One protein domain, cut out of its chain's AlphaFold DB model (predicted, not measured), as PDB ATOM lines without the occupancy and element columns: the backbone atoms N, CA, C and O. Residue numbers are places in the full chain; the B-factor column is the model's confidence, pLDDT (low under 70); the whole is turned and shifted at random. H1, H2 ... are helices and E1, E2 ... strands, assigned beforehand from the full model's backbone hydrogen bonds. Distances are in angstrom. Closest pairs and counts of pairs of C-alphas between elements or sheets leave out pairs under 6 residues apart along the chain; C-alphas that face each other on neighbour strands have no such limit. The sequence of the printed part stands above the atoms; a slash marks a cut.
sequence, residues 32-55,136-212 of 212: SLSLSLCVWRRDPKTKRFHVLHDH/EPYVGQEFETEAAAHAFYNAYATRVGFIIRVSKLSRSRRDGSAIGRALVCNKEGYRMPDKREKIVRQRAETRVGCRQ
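This is residues 32 to 55 and 136 to 212 of the 212 residues of the protein "Protein FAR1-RELATED SEQUENCE 2" of Prunus yedoensis var. nudiflora (UniProt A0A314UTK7). With little regular structure, this is a small twisted sheet of two hairpins with helix H1 over one face, and a long loop whose residues 195 to 201 stick out. The 101 printed residues include E1, E2, H1, E3 and E4 in that order; the sheet, E2 E1 E4 E3, is antiparallel. The class is mixed, with 40 residues in named elements; the whole is loose, radius of gyration of the C-alphas 15.8 A, spanning 49 by 36 by 24 A.

E1, residues 38 to 42, begins at C-alpha 38 (35.010, -33.169, 35.706). E2 is residues 49 to 52. H1, residues 146 to 160, is 21.2 A long; E3, residues 164 to 171, 20.8 A; E4, residues 178 to 185, 21.0 A, ending at C-alpha 185 (39.712, -25.665, 30.403).

Within hydrogen-bond range are N 50 and O 41 of hairpin E1 and E2, 3.0 A, N 42 and O 179 of E1 and E4, 2.8 A, and N 165 and O 184 of hairpin E3 and E4, 2.8 A. H1 is on the sheet at a height of 7.9 A, two layers, helix on one face; it runs along the strands, 11 degrees from E1 on the local plane. Every O i to N i+4 pair in H1 is within range.

Residues 56 to 135 are cut out, a C-alpha gap of 20.0 A. Residues 186 to 212 have no named element. Confidence is under 70 in 22 residues, among them 32 to 39.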
ATOM      1  N   SER A  32      33.852 -39.460  25.300       45.56
ATOM      2  CA  SER A  32      34.152 -38.693  24.095       45.56
ATOM      3  C   SER A  32      33.752 -37.229  24.323       45.56
ATOM      4  O   SER A  32      32.653 -36.783  24.024       45.56
ATOM      5  N   LEU A  33      34.668 -36.490  24.948       43.84
ATOM      6  CA  LEU A  33      34.922 -35.062  24.773       43.84
ATOM      7  C   LEU A  33      33.690 -34.145  24.617       43.84
ATOM      8  O   LEU A  33      33.641 -33.316  23.711       43.84
ATOM      9  N   SER A  34      32.770 -34.149  25.583       41.44
ATOM     10  CA  SER A  34      32.206 -32.872  26.033       41.44
ATOM     11  C   SER A  34      32.967 -32.452  27.291       41.44
ATOM     12  O   SER A  34      32.730 -32.909  28.403       41.44
ATOM     13  N   LEU A  35      33.988 -31.620  27.085       48.41
ATOM     14  CA  LEU A  35      34.914 -31.095  28.096       48.41
ATOM     15  C   LEU A  35      34.260 -30.082  29.058       48.41
ATOM     16  O   LEU A  35      34.894 -29.104  29.457       48.41
ATOM     17  N   SER A  36      33.021 -30.331  29.477       48.25
ATOM     18  CA  SER A  36      32.430 -29.656  30.623       48.25
ATOM     19  C   SER A  36      32.664 -30.468  31.877       48.25
ATOM     20  O   SER A  36      32.084 -31.525  32.081       48.25
ATOM     21  N   LEU A  37      33.509 -29.908  32.739       54.12
ATOM     22  CA  LEU A  37      33.510 -30.148  34.174       54.12
ATOM     23  C   LEU A  37      33.590 -31.620  34.593       54.12
ATOM     24  O   LEU A  37      32.607 -32.236  35.001       54.12
ATOM     25  N   CYS A  38      34.818 -32.123  34.717       56.09
ATOM     26  CA  CYS A  38      35.010 -33.169  35.706       56.09
ATOM     27  C   CYS A  38      34.721 -32.589  37.103       56.09
ATOM     28  O   CYS A  38      35.370 -31.628  37.543       56.09
ATOM     29  N   VAL A  39      33.735 -33.173  37.784       64.69
ATOM     30  CA  VAL A  39      33.421 -32.911  39.188       64.69
ATOM     31  C   VAL A  39      33.745 -34.173  39.970       64.69
ATOM     32  O   VAL A  39      33.028 -35.170  39.878       64.69
ATOM     33  N   TRP A  40      34.805 -34.133  40.774       75.56
ATOM     34  CA  TRP A  40      34.999 -35.164  41.786       75.56
ATOM     35  C   TRP A  40      34.291 -34.783  43.072       75.56
ATOM     36  O   TRP A  40      34.301 -33.619  43.493       75.56
ATOM     37  N   ARG A  41      33.724 -35.784  43.738       75.44
ATOM     38  CA  ARG A  41      33.123 -35.626  45.058       75.44
ATOM     39  C   ARG A  41      33.802 -36.545  46.057       75.44
ATOM     40  O   ARG A  41      34.004 -37.717  45.762       75.44
ATOM     41  N   ARG A  42      34.136 -36.016  47.235       80.12
ATOM     42  CA  ARG A  42      34.570 -36.820  48.375       80.12
ATOM     43  C   ARG A  42      33.356 -37.534  48.952       80.12
ATOM     44  O   ARG A  42      32.409 -36.880  49.396       80.12
ATOM     45  N   ASP A  43      33.401 -38.853  48.969       77.56
ATOM     46  CA  ASP A  43      32.399 -39.675  49.617       77.56
ATOM     47  C   ASP A  43      32.463 -39.467  51.146       77.56
ATOM     48  O   ASP A  43      33.545 -39.507  51.749       77.56
ATOM     49  N   PRO A  44      31.329 -39.197  51.812       71.25
ATOM     50  CA  PRO A  44      31.315 -38.934  53.245       71.25
ATOM     51  C   PRO A  44      31.669 -40.164  54.092       71.25
ATOM     52  O   PRO A  44      32.200 -39.974  55.192       71.25
ATOM     53  N   LYS A  45      31.414 -41.380  53.593       71.44
ATOM     54  CA  LYS A  45      31.666 -42.661  54.264       71.44
ATOM     55  C   LYS A  45      33.088 -43.155  54.008       71.44
ATOM     56  O   LYS A  45      33.807 -43.429  54.961       71.44
ATOM     57  N   THR A  46      33.512 -43.232  52.746       76.94
ATOM     58  CA  THR A  46      34.811 -43.830  52.374       76.94
ATOM     59  C   THR A  46      35.955 -42.821  52.346       76.94
ATOM     60  O   THR A  46      37.117 -43.212  52.282       76.94
ATOM     61  N   LYS A  47      35.645 -41.515  52.371       75.56
ATOM     62  CA  LYS A  47      36.591 -40.402  52.162       75.56
ATOM     63  C   LYS A  47      37.332 -40.443  50.818       75.56
ATOM     64  O   LYS A  47      38.186 -39.585  50.595       75.56
ATOM     65  N   ARG A  48      36.976 -41.367  49.920       79.06
ATOM     66  CA  ARG A  48      37.499 -41.450  48.555       79.06
ATOM     67  C   ARG A  48      36.838 -40.419  47.663       79.06
ATOM     68  O   ARG A  48      35.754 -39.921  47.961       79.06
ATOM     69  N   PHE A  49      37.507 -40.077  46.576       78.50
ATOM     70  CA  PHE A  49      36.990 -39.159  45.576       78.50
ATOM     71  C   PHE A  49      36.496 -39.941  44.373       78.50
ATOM     72  O   PHE A  49      37.234 -40.759  43.849       78.50
ATOM     73  N   HIS A  50      35.281 -39.663  43.916       78.75
ATOM     74  CA  HIS A  50      34.700 -40.330  42.750       78.75
ATOM     75  C   HIS A  50      34.379 -39.298  41.677       78.75
ATOM     76  O   HIS A  50      33.888 -38.209  41.998       78.75
ATOM     77  N   VAL A  51      34.640 -39.645  40.419       76.38
ATOM     78  CA  VAL A  51      34.215 -38.865  39.250       76.38
ATOM     79  C   VAL A  51      32.706 -39.010  39.070       76.38
ATOM     80  O   VAL A  51      32.199 -40.125  38.968       76.38
ATOM     81  N   LEU A  52      31.982 -37.893  39.026       68.88
ATOM     82  CA  LEU A  52      30.537 -37.874  38.792       68.88
ATOM     83  C   LEU A  52      30.204 -37.498  37.346       68.88
ATOM     84  O   LEU A  52      30.940 -36.747  36.710       68.88
ATOM     85  N   HIS A  53      29.058 -37.988  36.863       55.19
ATOM     86  CA  HIS A  53      28.450 -37.528  35.616       55.19
ATOM     87  C   HIS A  53      27.975 -36.075  35.767       55.19
ATOM     88  O   HIS A  53      27.405 -35.708  36.803       55.19
ATOM     89  N   ASP A  54      28.185 -35.256  34.737       53.56
ATOM     90  CA  ASP A  54      27.663 -33.894  34.699       53.56
ATOM     91  C   ASP A  54      26.128 -33.943  34.597       53.56
ATOM     92  O   ASP A  54      25.551 -34.483  33.653       53.56
ATOM     93  N   HIS A  55      25.442 -33.411  35.602       42.44
ATOM     94  CA  HIS A  55      24.012 -33.110  35.520       42.44
ATOM     95  C   HIS A  55      23.741 -31.621  35.752       42.44
ATOM     96  O   HIS A  55      22.642 -31.257  36.170       42.44
ATOM     97  N   GLU A 136      42.213 -42.543  29.796       76.50
ATOM     98  CA  GLU A 136      40.928 -41.912  29.489       76.50
ATOM     99  C   GLU A 136      40.023 -41.859  30.730       76.50
ATOM    100  O   GLU A 136      39.740 -42.890  31.341       76.50
ATOM    101  N   PRO A 137      39.580 -40.660  31.156       79.19
ATOM    102  CA  PRO A 137      38.693 -40.530  32.305       79.19
ATOM    103  C   PRO A 137      37.343 -41.206  32.051       79.19
ATOM    104  O   PRO A 137      36.698 -40.955  31.034       79.19
ATOM    105  N   TYR A 138      36.866 -41.971  33.034       77.06
ATOM    106  CA  TYR A 138      35.521 -42.550  33.037       77.06
ATOM    107  C   TYR A 138      34.735 -42.180  34.305       77.06
ATOM    108  O   TYR A 138      35.293 -41.813  35.347       77.06
ATOM    109  N   VAL A 139      33.405 -42.255  34.219       76.62
ATOM    110  CA  VAL A 139      32.500 -41.951  35.339       76.62
ATOM    111  C   VAL A 139      32.595 -43.034  36.407       76.62
ATOM    112  O   VAL A 139      32.521 -44.220  36.109       76.62
ATOM    113  N   GLY A 140      32.711 -42.632  37.671       75.94
ATOM    114  CA  GLY A 140      32.909 -43.559  38.782       75.94
ATOM    115  C   GLY A 140      34.370 -43.942  39.020       75.94
ATOM    116  O   GLY A 140      34.632 -44.679  39.965       75.94
ATOM    117  N   GLN A 141      35.325 -43.413  38.241       82.12
ATOM    118  CA  GLN A 141      36.747 -43.517  38.566       82.12
ATOM    119  C   GLN A 141      36.990 -42.982  39.982       82.12
ATOM    120  O   GLN A 141      36.606 -41.851  40.312       82.12
ATOM    121  N   GLU A 142      37.632 -43.802  40.808       84.88
ATOM    122  CA  GLU A 142      37.970 -43.452  42.182       84.88
ATOM    123  C   GLU A 142      39.410 -42.954  42.276       84.88
ATOM    124  O   GLU A 142      40.309 -43.464  41.603       84.88
ATOM    125  N   PHE A 143      39.631 -41.986  43.159       84.81
ATOM    126  CA  PHE A 143      40.942 -41.491  43.543       84.81
ATOM    127  C   PHE A 143      41.044 -41.430  45.067       84.81
ATOM    128  O   PHE A 143      40.113 -41.014  45.764       84.81
ATOM    129  N   GLU A 144      42.208 -41.797  45.598       86.12
ATOM    130  CA  GLU A 144      42.485 -41.725  47.037       86.12
ATOM    131  C   GLU A 144      42.608 -40.277  47.519       86.12
ATOM    132  O   GLU A 144      42.188 -39.926  48.622       86.12
ATOM    133  N   THR A 145      43.167 -39.410  46.674       85.44
ATOM    134  CA  THR A 145      43.449 -38.017  47.015       85.44
ATOM    135  C   THR A 145      42.984 -37.059  45.928       85.44
ATOM    136  O   THR A 145      42.917 -37.390  44.746       85.44
ATOM    137  N   GLU A 146      42.706 -35.820  46.337       82.06
ATOM    138  CA  GLU A 146      42.378 -34.731  45.411       82.06
ATOM    139  C   GLU A 146      43.542 -34.447  44.445       82.06
ATOM    140  O   GLU A 146      43.333 -34.175  43.265       82.06
ATOM    141  N   ALA A 147      44.775 -34.546  44.949       85.94
ATOM    142  CA  ALA A 147      45.984 -34.340  44.164       85.94
ATOM    143  C   ALA A 147      46.155 -35.418  43.084       85.94
ATOM    144  O   ALA A 147      46.499 -35.078  41.953       85.94
ATOM    145  N   ALA A 148      45.860 -36.685  43.399       87.56
ATOM    146  CA  ALA A 148      45.895 -37.778  42.427       87.56
ATOM    147  C   ALA A 148      44.880 -37.561  41.295       87.56
ATOM    148  O   ALA A 148      45.242 -37.659  40.125       87.56
ATOM    149  N   ALA A 149      43.646 -37.169  41.636       83.56
ATOM    150  CA  ALA A 149      42.635 -36.819  40.639       83.56
ATOM    151  C   ALA A 149      43.121 -35.669  39.740       83.56
ATOM    152  O   ALA A 149      43.092 -35.767  38.516       83.56
ATOM    153  N   HIS A 150      43.635 -34.590  40.334       84.12
ATOM    154  CA  HIS A 150      44.148 -33.455  39.570       84.12
ATOM    155  C   HIS A 150      45.310 -33.841  38.641       84.12
ATOM    156  O   HIS A 150      45.340 -33.410  37.490       84.12
ATOM    157  N   ALA A 151      46.262 -34.647  39.118       88.56
ATOM    158  CA  ALA A 151      47.402 -35.104  38.329       88.56
ATOM    159  C   ALA A 151      46.963 -35.952  37.127       88.56
ATOM    160  O   ALA A 151      47.448 -35.725  36.020       88.56
ATOM    161  N   PHE A 152      45.999 -36.852  37.330       86.44
ATOM    162  CA  PHE A 152      45.417 -37.668  36.269       86.44
ATOM    163  C   PHE A 152      44.791 -36.808  35.163       86.44
ATOM    164  O   PHE A 152      45.157 -36.920  33.993       86.44
ATOM    165  N   TYR A 153      43.910 -35.872  35.534       82.12
ATOM    166  CA  TYR A 153      43.285 -34.978  34.557       82.12
ATOM    167  C   TYR A 153      44.294 -34.052  33.882       82.12
ATOM    168  O   TYR A 153      44.114 -33.708  32.718       82.12
ATOM    169  N   ASN A 154      45.357 -33.654  34.582       85.94
ATOM    170  CA  ASN A 154      46.419 -32.852  33.989       85.94
ATOM    171  C   ASN A 154      47.196 -33.645  32.934       85.94
ATOM    172  O   ASN A 154      47.413 -33.127  31.845       85.94
ATOM    173  N   ALA A 155      47.544 -34.904  33.216       87.56
ATOM    174  CA  ALA A 155      48.186 -35.787  32.246       87.56
ATOM    175  C   ALA A 155      47.290 -36.028  31.016       87.56
ATOM    176  O   ALA A 155      47.746 -35.909  29.876       87.56
ATOM    177  N   TYR A 156      45.991 -36.257  31.239       84.12
ATOM    178  CA  TYR A 156      44.997 -36.342  30.166       84.12
ATOM    179  C   TYR A 156      44.954 -35.058  29.329       84.12
ATOM    180  O   TYR A 156      45.068 -35.104  28.105       84.12
ATOM    181  N   ALA A 157      44.863 -33.898  29.979       82.81
ATOM    182  CA  ALA A 157      44.811 -32.608  29.306       82.81
ATOM    183  C   ALA A 157      46.060 -32.354  28.459       82.81
ATOM    184  O   ALA A 157      45.943 -31.957  27.300       82.81
ATOM    185  N   THR A 158      47.252 -32.656  28.984       85.06
ATOM    186  CA  THR A 158      48.500 -32.520  28.224       85.06
ATOM    187  C   THR A 158      48.558 -33.457  27.025       85.06
ATOM    188  O   THR A 158      49.071 -33.063  25.983       85.06
ATOM    189  N   ARG A 159      47.994 -34.668  27.144       84.19
ATOM    190  CA  ARG A 159      47.937 -35.651  26.056       84.19
ATOM    191  C   ARG A 159      46.980 -35.212  24.948       84.19
ATOM    192  O   ARG A 159      47.309 -35.342  23.776       84.19
ATOM    193  N   VAL A 160      45.819 -34.672  25.316       80.38
ATOM    194  CA  VAL A 160      44.816 -34.171  24.360       80.38
ATOM    195  C   VAL A 160      45.187 -32.782  23.808       80.38
ATOM    196  O   VAL A 160      44.707 -32.383  22.751       80.38
ATOM    197  N   GLY A 161      46.083 -32.047  24.473       82.50
ATOM    198  CA  GLY A 161      46.626 -30.775  23.986       82.50
ATOM    199  C   GLY A 161      45.940 -29.527  24.547       82.50
ATOM    200  O   GLY A 161      45.902 -28.484  23.891       82.50
ATOM    201  N   PHE A 162      45.403 -29.595  25.765       80.12
ATOM    202  CA  PHE A 162      44.871 -28.438  26.482       80.12
ATOM    203  C   PHE A 162      45.423 -28.343  27.909       80.12
ATOM    204  O   PHE A 162      46.116 -29.221  28.407       80.12
ATOM    205  N   ILE A 163      45.142 -27.220  28.569       84.50
ATOM    206  CA  ILE A 163      45.526 -26.977  29.962       84.50
ATOM    207  C   ILE A 163      44.247 -26.822  30.771       84.50
ATOM    208  O   ILE A 163      43.309 -26.157  30.320       84.50
ATOM    209  N   ILE A 164      44.227 -27.386  31.972       84.00
ATOM    210  CA  ILE A 164      43.113 -27.276  32.915       84.00
ATOM    211  C   ILE A 164      43.412 -26.282  34.032       84.00
ATOM    212  O   ILE A 164      44.562 -26.004  34.365       84.00
ATOM    213  N   ARG A 165      42.354 -25.742  34.632       85.44
ATOM    214  CA  ARG A 165      42.407 -24.930  35.849       85.44
ATOM    215  C   ARG A 165      41.317 -25.372  36.816       85.44
ATOM    216  O   ARG A 165      40.262 -25.855  36.406       85.44
ATOM    217  N   VAL A 166      41.534 -25.126  38.103       85.69
ATOM    218  CA  VAL A 166      40.500 -25.308  39.127       85.69
ATOM    219  C   VAL A 166      39.497 -24.154  39.038       85.69
ATOM    220  O   VAL A 166      39.885 -22.984  39.007       85.69
ATOM    221  N   SER A 167      38.204 -24.474  38.965       82.81
ATOM    222  CA  SER A 167      37.119 -23.494  38.845       82.81
ATOM    223  C   SER A 167      36.402 -23.271  40.171       82.81
ATOM    224  O   SER A 167      36.645 -22.282  40.862       82.81
ATOM    225  N   LYS A 168      35.513 -24.195  40.541       81.50
ATOM    226  CA  LYS A 168      34.632 -24.064  41.699       81.50
ATOM    227  C   LYS A 168      35.004 -25.097  42.748       81.50
ATOM    228  O   LYS A 168      35.071 -26.284  42.447       81.50
ATOM    229  N   LEU A 169      35.190 -24.638  43.981       84.00
ATOM    230  CA  LEU A 169      35.305 -25.486  45.162       84.00
ATOM    231  C   LEU A 169      33.923 -25.614  45.815       84.00
ATOM    232  O   LEU A 169      33.304 -24.613  46.175       84.00
ATOM    233  N   SER A 170      33.445 -26.845  45.963       82.81
ATOM    234  CA  SER A 170      32.233 -27.177  46.706       82.81
ATOM    235  C   SER A 170      32.589 -27.538  48.145       82.81
ATOM    236  O   SER A 170      33.495 -28.343  48.381       82.81
ATOM    237  N   ARG A 171      31.880 -26.946  49.109       84.75
ATOM    238  CA  ARG A 171      32.086 -27.164  50.546       84.75
ATOM    239  C   ARG A 171      30.818 -27.676  51.226       84.75
ATOM    240  O   ARG A 171      29.713 -27.306  50.832       84.75
ATOM    241  N   SER A 172      30.992 -28.498  52.260       81.94
ATOM    242  CA  SER A 172      29.925 -28.933  53.164       81.94
ATOM    243  C   SER A 172      29.261 -27.730  53.813       81.94
ATOM    244  O   SER A 172      29.945 -26.830  54.294       81.94
ATOM    245  N   ARG A 173      27.926 -27.731  53.872       82.44
ATOM    246  CA  ARG A 173      27.175 -26.739  54.655       82.44
ATOM    247  C   ARG A 173      27.318 -26.965  56.159       82.44
ATOM    248  O   ARG A 173      27.231 -25.997  56.898       82.44
ATOM    249  N   ARG A 174      27.528 -28.215  56.582       85.19
ATOM    250  CA  ARG A 174      27.656 -28.583  57.997       85.19
ATOM    251  C   ARG A 174      29.062 -28.317  58.524       85.19
ATOM    252  O   ARG A 174      29.217 -27.630  59.519       85.19
ATOM    253  N   ASP A 175      30.073 -28.787  57.798       81.50
ATOM    254  CA  ASP A 175      31.451 -28.830  58.315       81.50
ATOM    255  C   ASP A 175      32.398 -27.848  57.613       81.50
ATOM    256  O   ASP A 175      33.585 -27.805  57.914       81.50
ATOM    257  N   GLY A 176      31.935 -27.143  56.573       80.94
ATOM    258  CA  GLY A 176      32.792 -26.304  55.720       80.94
ATOM    259  C   GLY A 176      33.853 -27.069  54.910       80.94
ATOM    260  O   GLY A 176      34.574 -26.467  54.111       80.94
ATOM    261  N   SER A 177      33.948 -28.389  55.074       79.75
ATOM    262  CA  SER A 177      34.951 -29.245  54.437       79.75
ATOM    263  C   SER A 177      34.793 -29.293  52.916       79.75
ATOM    264  O   SER A 177      33.685 -29.205  52.389       79.75
ATOM    265  N   ALA A 178      35.899 -29.428  52.183       76.75
ATOM    266  CA  ALA A 178      35.874 -29.562  50.728       76.75
ATOM    267  C   ALA A 178      35.208 -30.890  50.323       76.75
ATOM    268  O   ALA A 178      35.757 -31.965  50.561       76.75
ATOM    269  N   ILE A 179      34.029 -30.804  49.704       81.94
ATOM    270  CA  ILE A 179      33.264 -31.958  49.212       81.94
ATOM    271  C   ILE A 179      33.557 -32.218  47.735       81.94
ATOM    272  O   ILE A 179      33.366 -33.337  47.282       81.94
ATOM    273  N   GLY A 180      34.042 -31.240  46.973       81.62
ATOM    274  CA  GLY A 180      34.408 -31.475  45.577       81.62
ATOM    275  C   GLY A 180      35.026 -30.267  44.898       81.62
ATOM    276  O   GLY A 180      34.909 -29.149  45.401       81.62
ATOM    277  N   ARG A 181      35.671 -30.477  43.752       83.62
ATOM    278  CA  ARG A 181      36.153 -29.390  42.890       83.62
ATOM    279  C   ARG A 181      35.782 -29.654  41.441       83.62
ATOM    280  O   ARG A 181      35.728 -30.800  41.014       83.62
ATOM    281  N   ALA A 182      35.537 -28.569  40.717       82.94
ATOM    282  CA  ALA A 182      35.343 -28.587  39.276       82.94
ATOM    283  C   ALA A 182      36.643 -28.196  38.566       82.94
ATOM    284  O   ALA A 182      37.228 -27.151  38.893       82.94
ATOM    285  N   LEU A 183      37.056 -28.997  37.584       81.38
ATOM    286  CA  LEU A 183      38.114 -28.646  36.638       81.38
ATOM    287  C   LEU A 183      37.530 -28.174  35.319       81.38
ATOM    288  O   LEU A 183      36.557 -28.730  34.828       81.38
ATOM    289  N   VAL A 184      38.148 -27.143  34.761       80.44
ATOM    290  CA  VAL A 184      37.711 -26.488  33.526       80.44
ATOM    291  C   VAL A 184      38.899 -26.260  32.611       80.44
ATOM    292  O   VAL A 184      40.039 -26.182  33.080       80.44
ATOM    293  N   CYS A 185      38.651 -26.078  31.317       83.12
ATOM    294  CA  CYS A 185      39.712 -25.665  30.403       83.12
ATOM    295  C   CYS A 185      40.229 -24.260  30.779       83.12
ATOM    296  O   CYS A 185      39.486 -23.367  31.205       83.12
ATOM    297  N   ASN A 186      41.530 -24.017  30.614       82.12
ATOM    298  CA  ASN A 186      42.141 -22.719  30.902       82.12
ATOM    299  C   ASN A 186      41.530 -21.591  30.051       82.12
ATOM    300  O   ASN A 186      41.351 -20.469  30.524       82.12
ATOM    301  N   LYS A 187      41.152 -21.923  28.813       80.00
ATOM    302  CA  LYS A 187      40.526 -21.012  27.850       80.00
ATOM    303  C   LYS A 187      39.012 -20.835  28.065       80.00
ATOM    304  O   LYS A 187      38.400 -20.041  27.356       80.00
ATOM    305  N   GLU A 188      38.409 -21.555  29.014       76.69
ATOM    306  CA  GLU A 188      36.961 -21.572  29.246       76.69
ATOM    307  C   GLU A 188      36.433 -20.273  29.866       76.69
ATOM    308  O   GLU A 188      36.970 -19.774  30.870       76.69
ATOM    309  N   GLY A 189      35.322 -19.789  29.301       75.12
ATOM    310  CA  GLY A 189      34.586 -18.603  29.740       75.12
ATOM    311  C   GLY A 189      35.193 -17.281  29.266       75.12
ATOM    312  O   GLY A 189      36.112 -17.256  28.455       75.12
ATOM    313  N   TYR A 190      34.674 -16.176  29.803       76.06
ATOM    314  CA  TYR A 190      35.198 -14.819  29.623       76.06
ATOM    315  C   TYR A 190      35.282 -14.138  30.987       76.06
ATOM    316  O   TYR A 190      34.425 -14.364  31.848       76.06
ATOM    317  N   ARG A 191      36.316 -13.326  31.227       71.62
ATOM    318  CA  ARG A 191      36.373 -12.528  32.450       71.62
ATOM    319  C   ARG A 191      35.436 -11.328  32.310       71.62
ATOM    320  O   ARG A 191      35.427 -10.651  31.287       71.62
ATOM    321  N   MET A 192      34.645 -11.065  33.349       74.38
ATOM    322  CA  MET A 192      33.892  -9.815  33.407       74.38
ATOM    323  C   MET A 192      34.882  -8.648  33.499       74.38
ATOM    324  O   MET A 192      35.863  -8.765  34.245       74.38
ATOM    325  N   PRO A 193      34.641  -7.543  32.775       69.94
ATOM    326  CA  PRO A 193      35.492  -6.369  32.868       69.94
ATOM    327  C   PRO A 193      35.504  -5.874  34.317       69.94
ATOM    328  O   PRO A 193      34.447  -5.662  34.921       69.94
ATOM    329  N   ASP A 194      36.702  -5.736  34.889       70.25
ATOM    330  CA  ASP A 194      36.860  -5.178  36.229       70.25
ATOM    331  C   ASP A 194      36.421  -3.708  36.201       70.25
ATOM    332  O   ASP A 194      36.875  -2.931  35.360       70.25
ATOM    333  N   LYS A 195      35.500  -3.340  37.096       72.56
ATOM    334  CA  LYS A 195      34.987  -1.967  37.218       72.56
ATOM    335  C   LYS A 195      35.934  -1.061  38.011       72.56
ATOM    336  O   LYS A 195      35.668   0.132  38.119       72.56
ATOM    337  N   ARG A 196      37.002  -1.610  38.602       69.44
ATOM    338  CA  ARG A 196      37.990  -0.850  39.373       69.44
ATOM    339  C   ARG A 196      38.910  -0.060  38.438       69.44
ATOM    340  O   ARG A 196      39.322  -0.558  37.390       69.44
ATOM    341  N   GLU A 197      39.224   1.177  38.820       64.81
ATOM    342  CA  GLU A 197      40.110   2.064  38.060       64.81
ATOM    343  C   GLU A 197      41.447   1.384  37.725       64.81
ATOM    344  O   GLU A 197      42.013   0.644  38.532       64.81
ATOM    345  N   LYS A 198      41.941   1.645  36.505       62.84
ATOM    346  CA  LYS A 198      43.050   0.973  35.788       62.84
ATOM    347  C   LYS A 198      44.444   1.109  36.438       62.84
ATOM    348  O   LYS A 198      45.456   0.942  35.764       62.84
ATOM    349  N   ILE A 199      44.510   1.434  37.724       65.12
ATOM    350  CA  ILE A 199      45.737   1.763  38.460       65.12
ATOM    351  C   ILE A 199      46.588   0.505  38.717       65.12
ATOM    352  O   ILE A 199      47.806   0.592  38.851       65.12
ATOM    353  N   VAL A 200      45.984  -0.689  38.704       72.94
ATOM    354  CA  VAL A 200      46.704  -1.966  38.841       72.94
ATOM    355  C   VAL A 200      46.851  -2.627  37.473       72.94
ATOM    356  O   VAL A 200      45.865  -2.801  36.756       72.94
ATOM    357  N   ARG A 201      48.082  -3.030  37.112       66.94
ATOM    358  CA  ARG A 201      48.358  -3.808  35.892       66.94
ATOM    359  C   ARG A 201      47.456  -5.042  35.863       66.94
ATOM    360  O   ARG A 201      47.622  -5.959  36.666       66.94
ATOM    361  N   GLN A 202      46.499  -5.058  34.941       68.25
ATOM    362  CA  GLN A 202      45.624  -6.206  34.760       68.25
ATOM    363  C   GLN A 202      46.442  -7.371  34.192       68.25
ATOM    364  O   GLN A 202      47.212  -7.206  33.244       68.25
ATOM    365  N   ARG A 203      46.299  -8.555  34.795       74.19
ATOM    366  CA  ARG A 203      46.882  -9.793  34.262       74.19
ATOM    367  C   ARG A 203      46.317 -10.035  32.859       74.19
ATOM    368  O   ARG A 203      45.117  -9.861  32.665       74.19
ATOM    369  N   ALA A 204      47.163 -10.460  31.920       72.50
ATOM    370  CA  ALA A 204      46.741 -10.783  30.557       72.50
ATOM    371  C   ALA A 204      45.539 -11.752  30.540       72.50
ATOM    372  O   ALA A 204      45.492 -12.708  31.323       72.50
ATOM    373  N   GLU A 205      44.573 -11.493  29.654       70.50
ATOM    374  CA  GLU A 205      43.355 -12.294  29.488       70.50
ATOM    375  C   GLU A 205      43.712 -13.657  28.871       70.50
ATOM    376  O   GLU A 205      44.131 -13.743  27.720       70.50
ATOM    377  N   THR A 206      43.564 -14.740  29.637       74.06
ATOM    378  CA  THR A 206      43.829 -16.112  29.158       74.06
ATOM    379  C   THR A 206      42.564 -16.856  28.721       74.06
ATOM    380  O   THR A 206      42.656 -17.957  28.180       74.06
ATOM    381  N   ARG A 207      41.381 -16.276  28.969       78.88
ATOM    382  CA  ARG A 207      40.070 -16.868  28.685       78.88
ATOM    383  C   ARG A 207      39.550 -16.360  27.345       78.88
ATOM    384  O   ARG A 207      39.165 -15.203  27.224       78.88
ATOM    385  N   VAL A 208      39.562 -17.232  26.342       74.81
ATOM    386  CA  VAL A 208      39.170 -16.899  24.960       74.81
ATOM    387  C   VAL A 208      37.768 -17.403  24.607       74.81
ATOM    388  O   VAL A 208      37.395 -17.393  23.440       74.81
ATOM    389  N   GLY A 209      36.991 -17.855  25.598       70.38
ATOM    390  CA  GLY A 209      35.616 -18.290  25.385       70.38
ATOM    391  C   GLY A 209      35.443 -19.719  24.899       70.38
ATOM    392  O   GLY A 209      34.495 -19.976  24.157       70.38
ATOM    393  N   CYS A 210      36.312 -20.654  25.300       69.62
ATOM    394  CA  CYS A 210      36.019 -22.070  25.066       69.62
ATOM    395  C   CYS A 210      34.661 -22.415  25.687       69.62
ATOM    396  O   CYS A 210      34.365 -21.992  26.812       69.62
ATOM    397  N   ARG A 211      33.835 -23.125  24.913       63.78
ATOM    398  CA  ARG A 211      32.518 -23.570  25.361       63.78
ATOM    399  C   ARG A 211      32.678 -24.650  26.427       63.78
ATOM    400  O   ARG A 211      33.596 -25.462  26.341       63.78
ATOM    401  N   GLN A 212      31.794 -24.562  27.414       53.22
ATOM    402  CA  GLN A 212      31.451 -25.641  28.327       53.22
ATOM    403  C   GLN A 212      30.686 -26.707  27.552       53.22
ATOM    404  O   GLN A 212      29.800 -26.316  26.761       53.22
TER     405      GLN A 212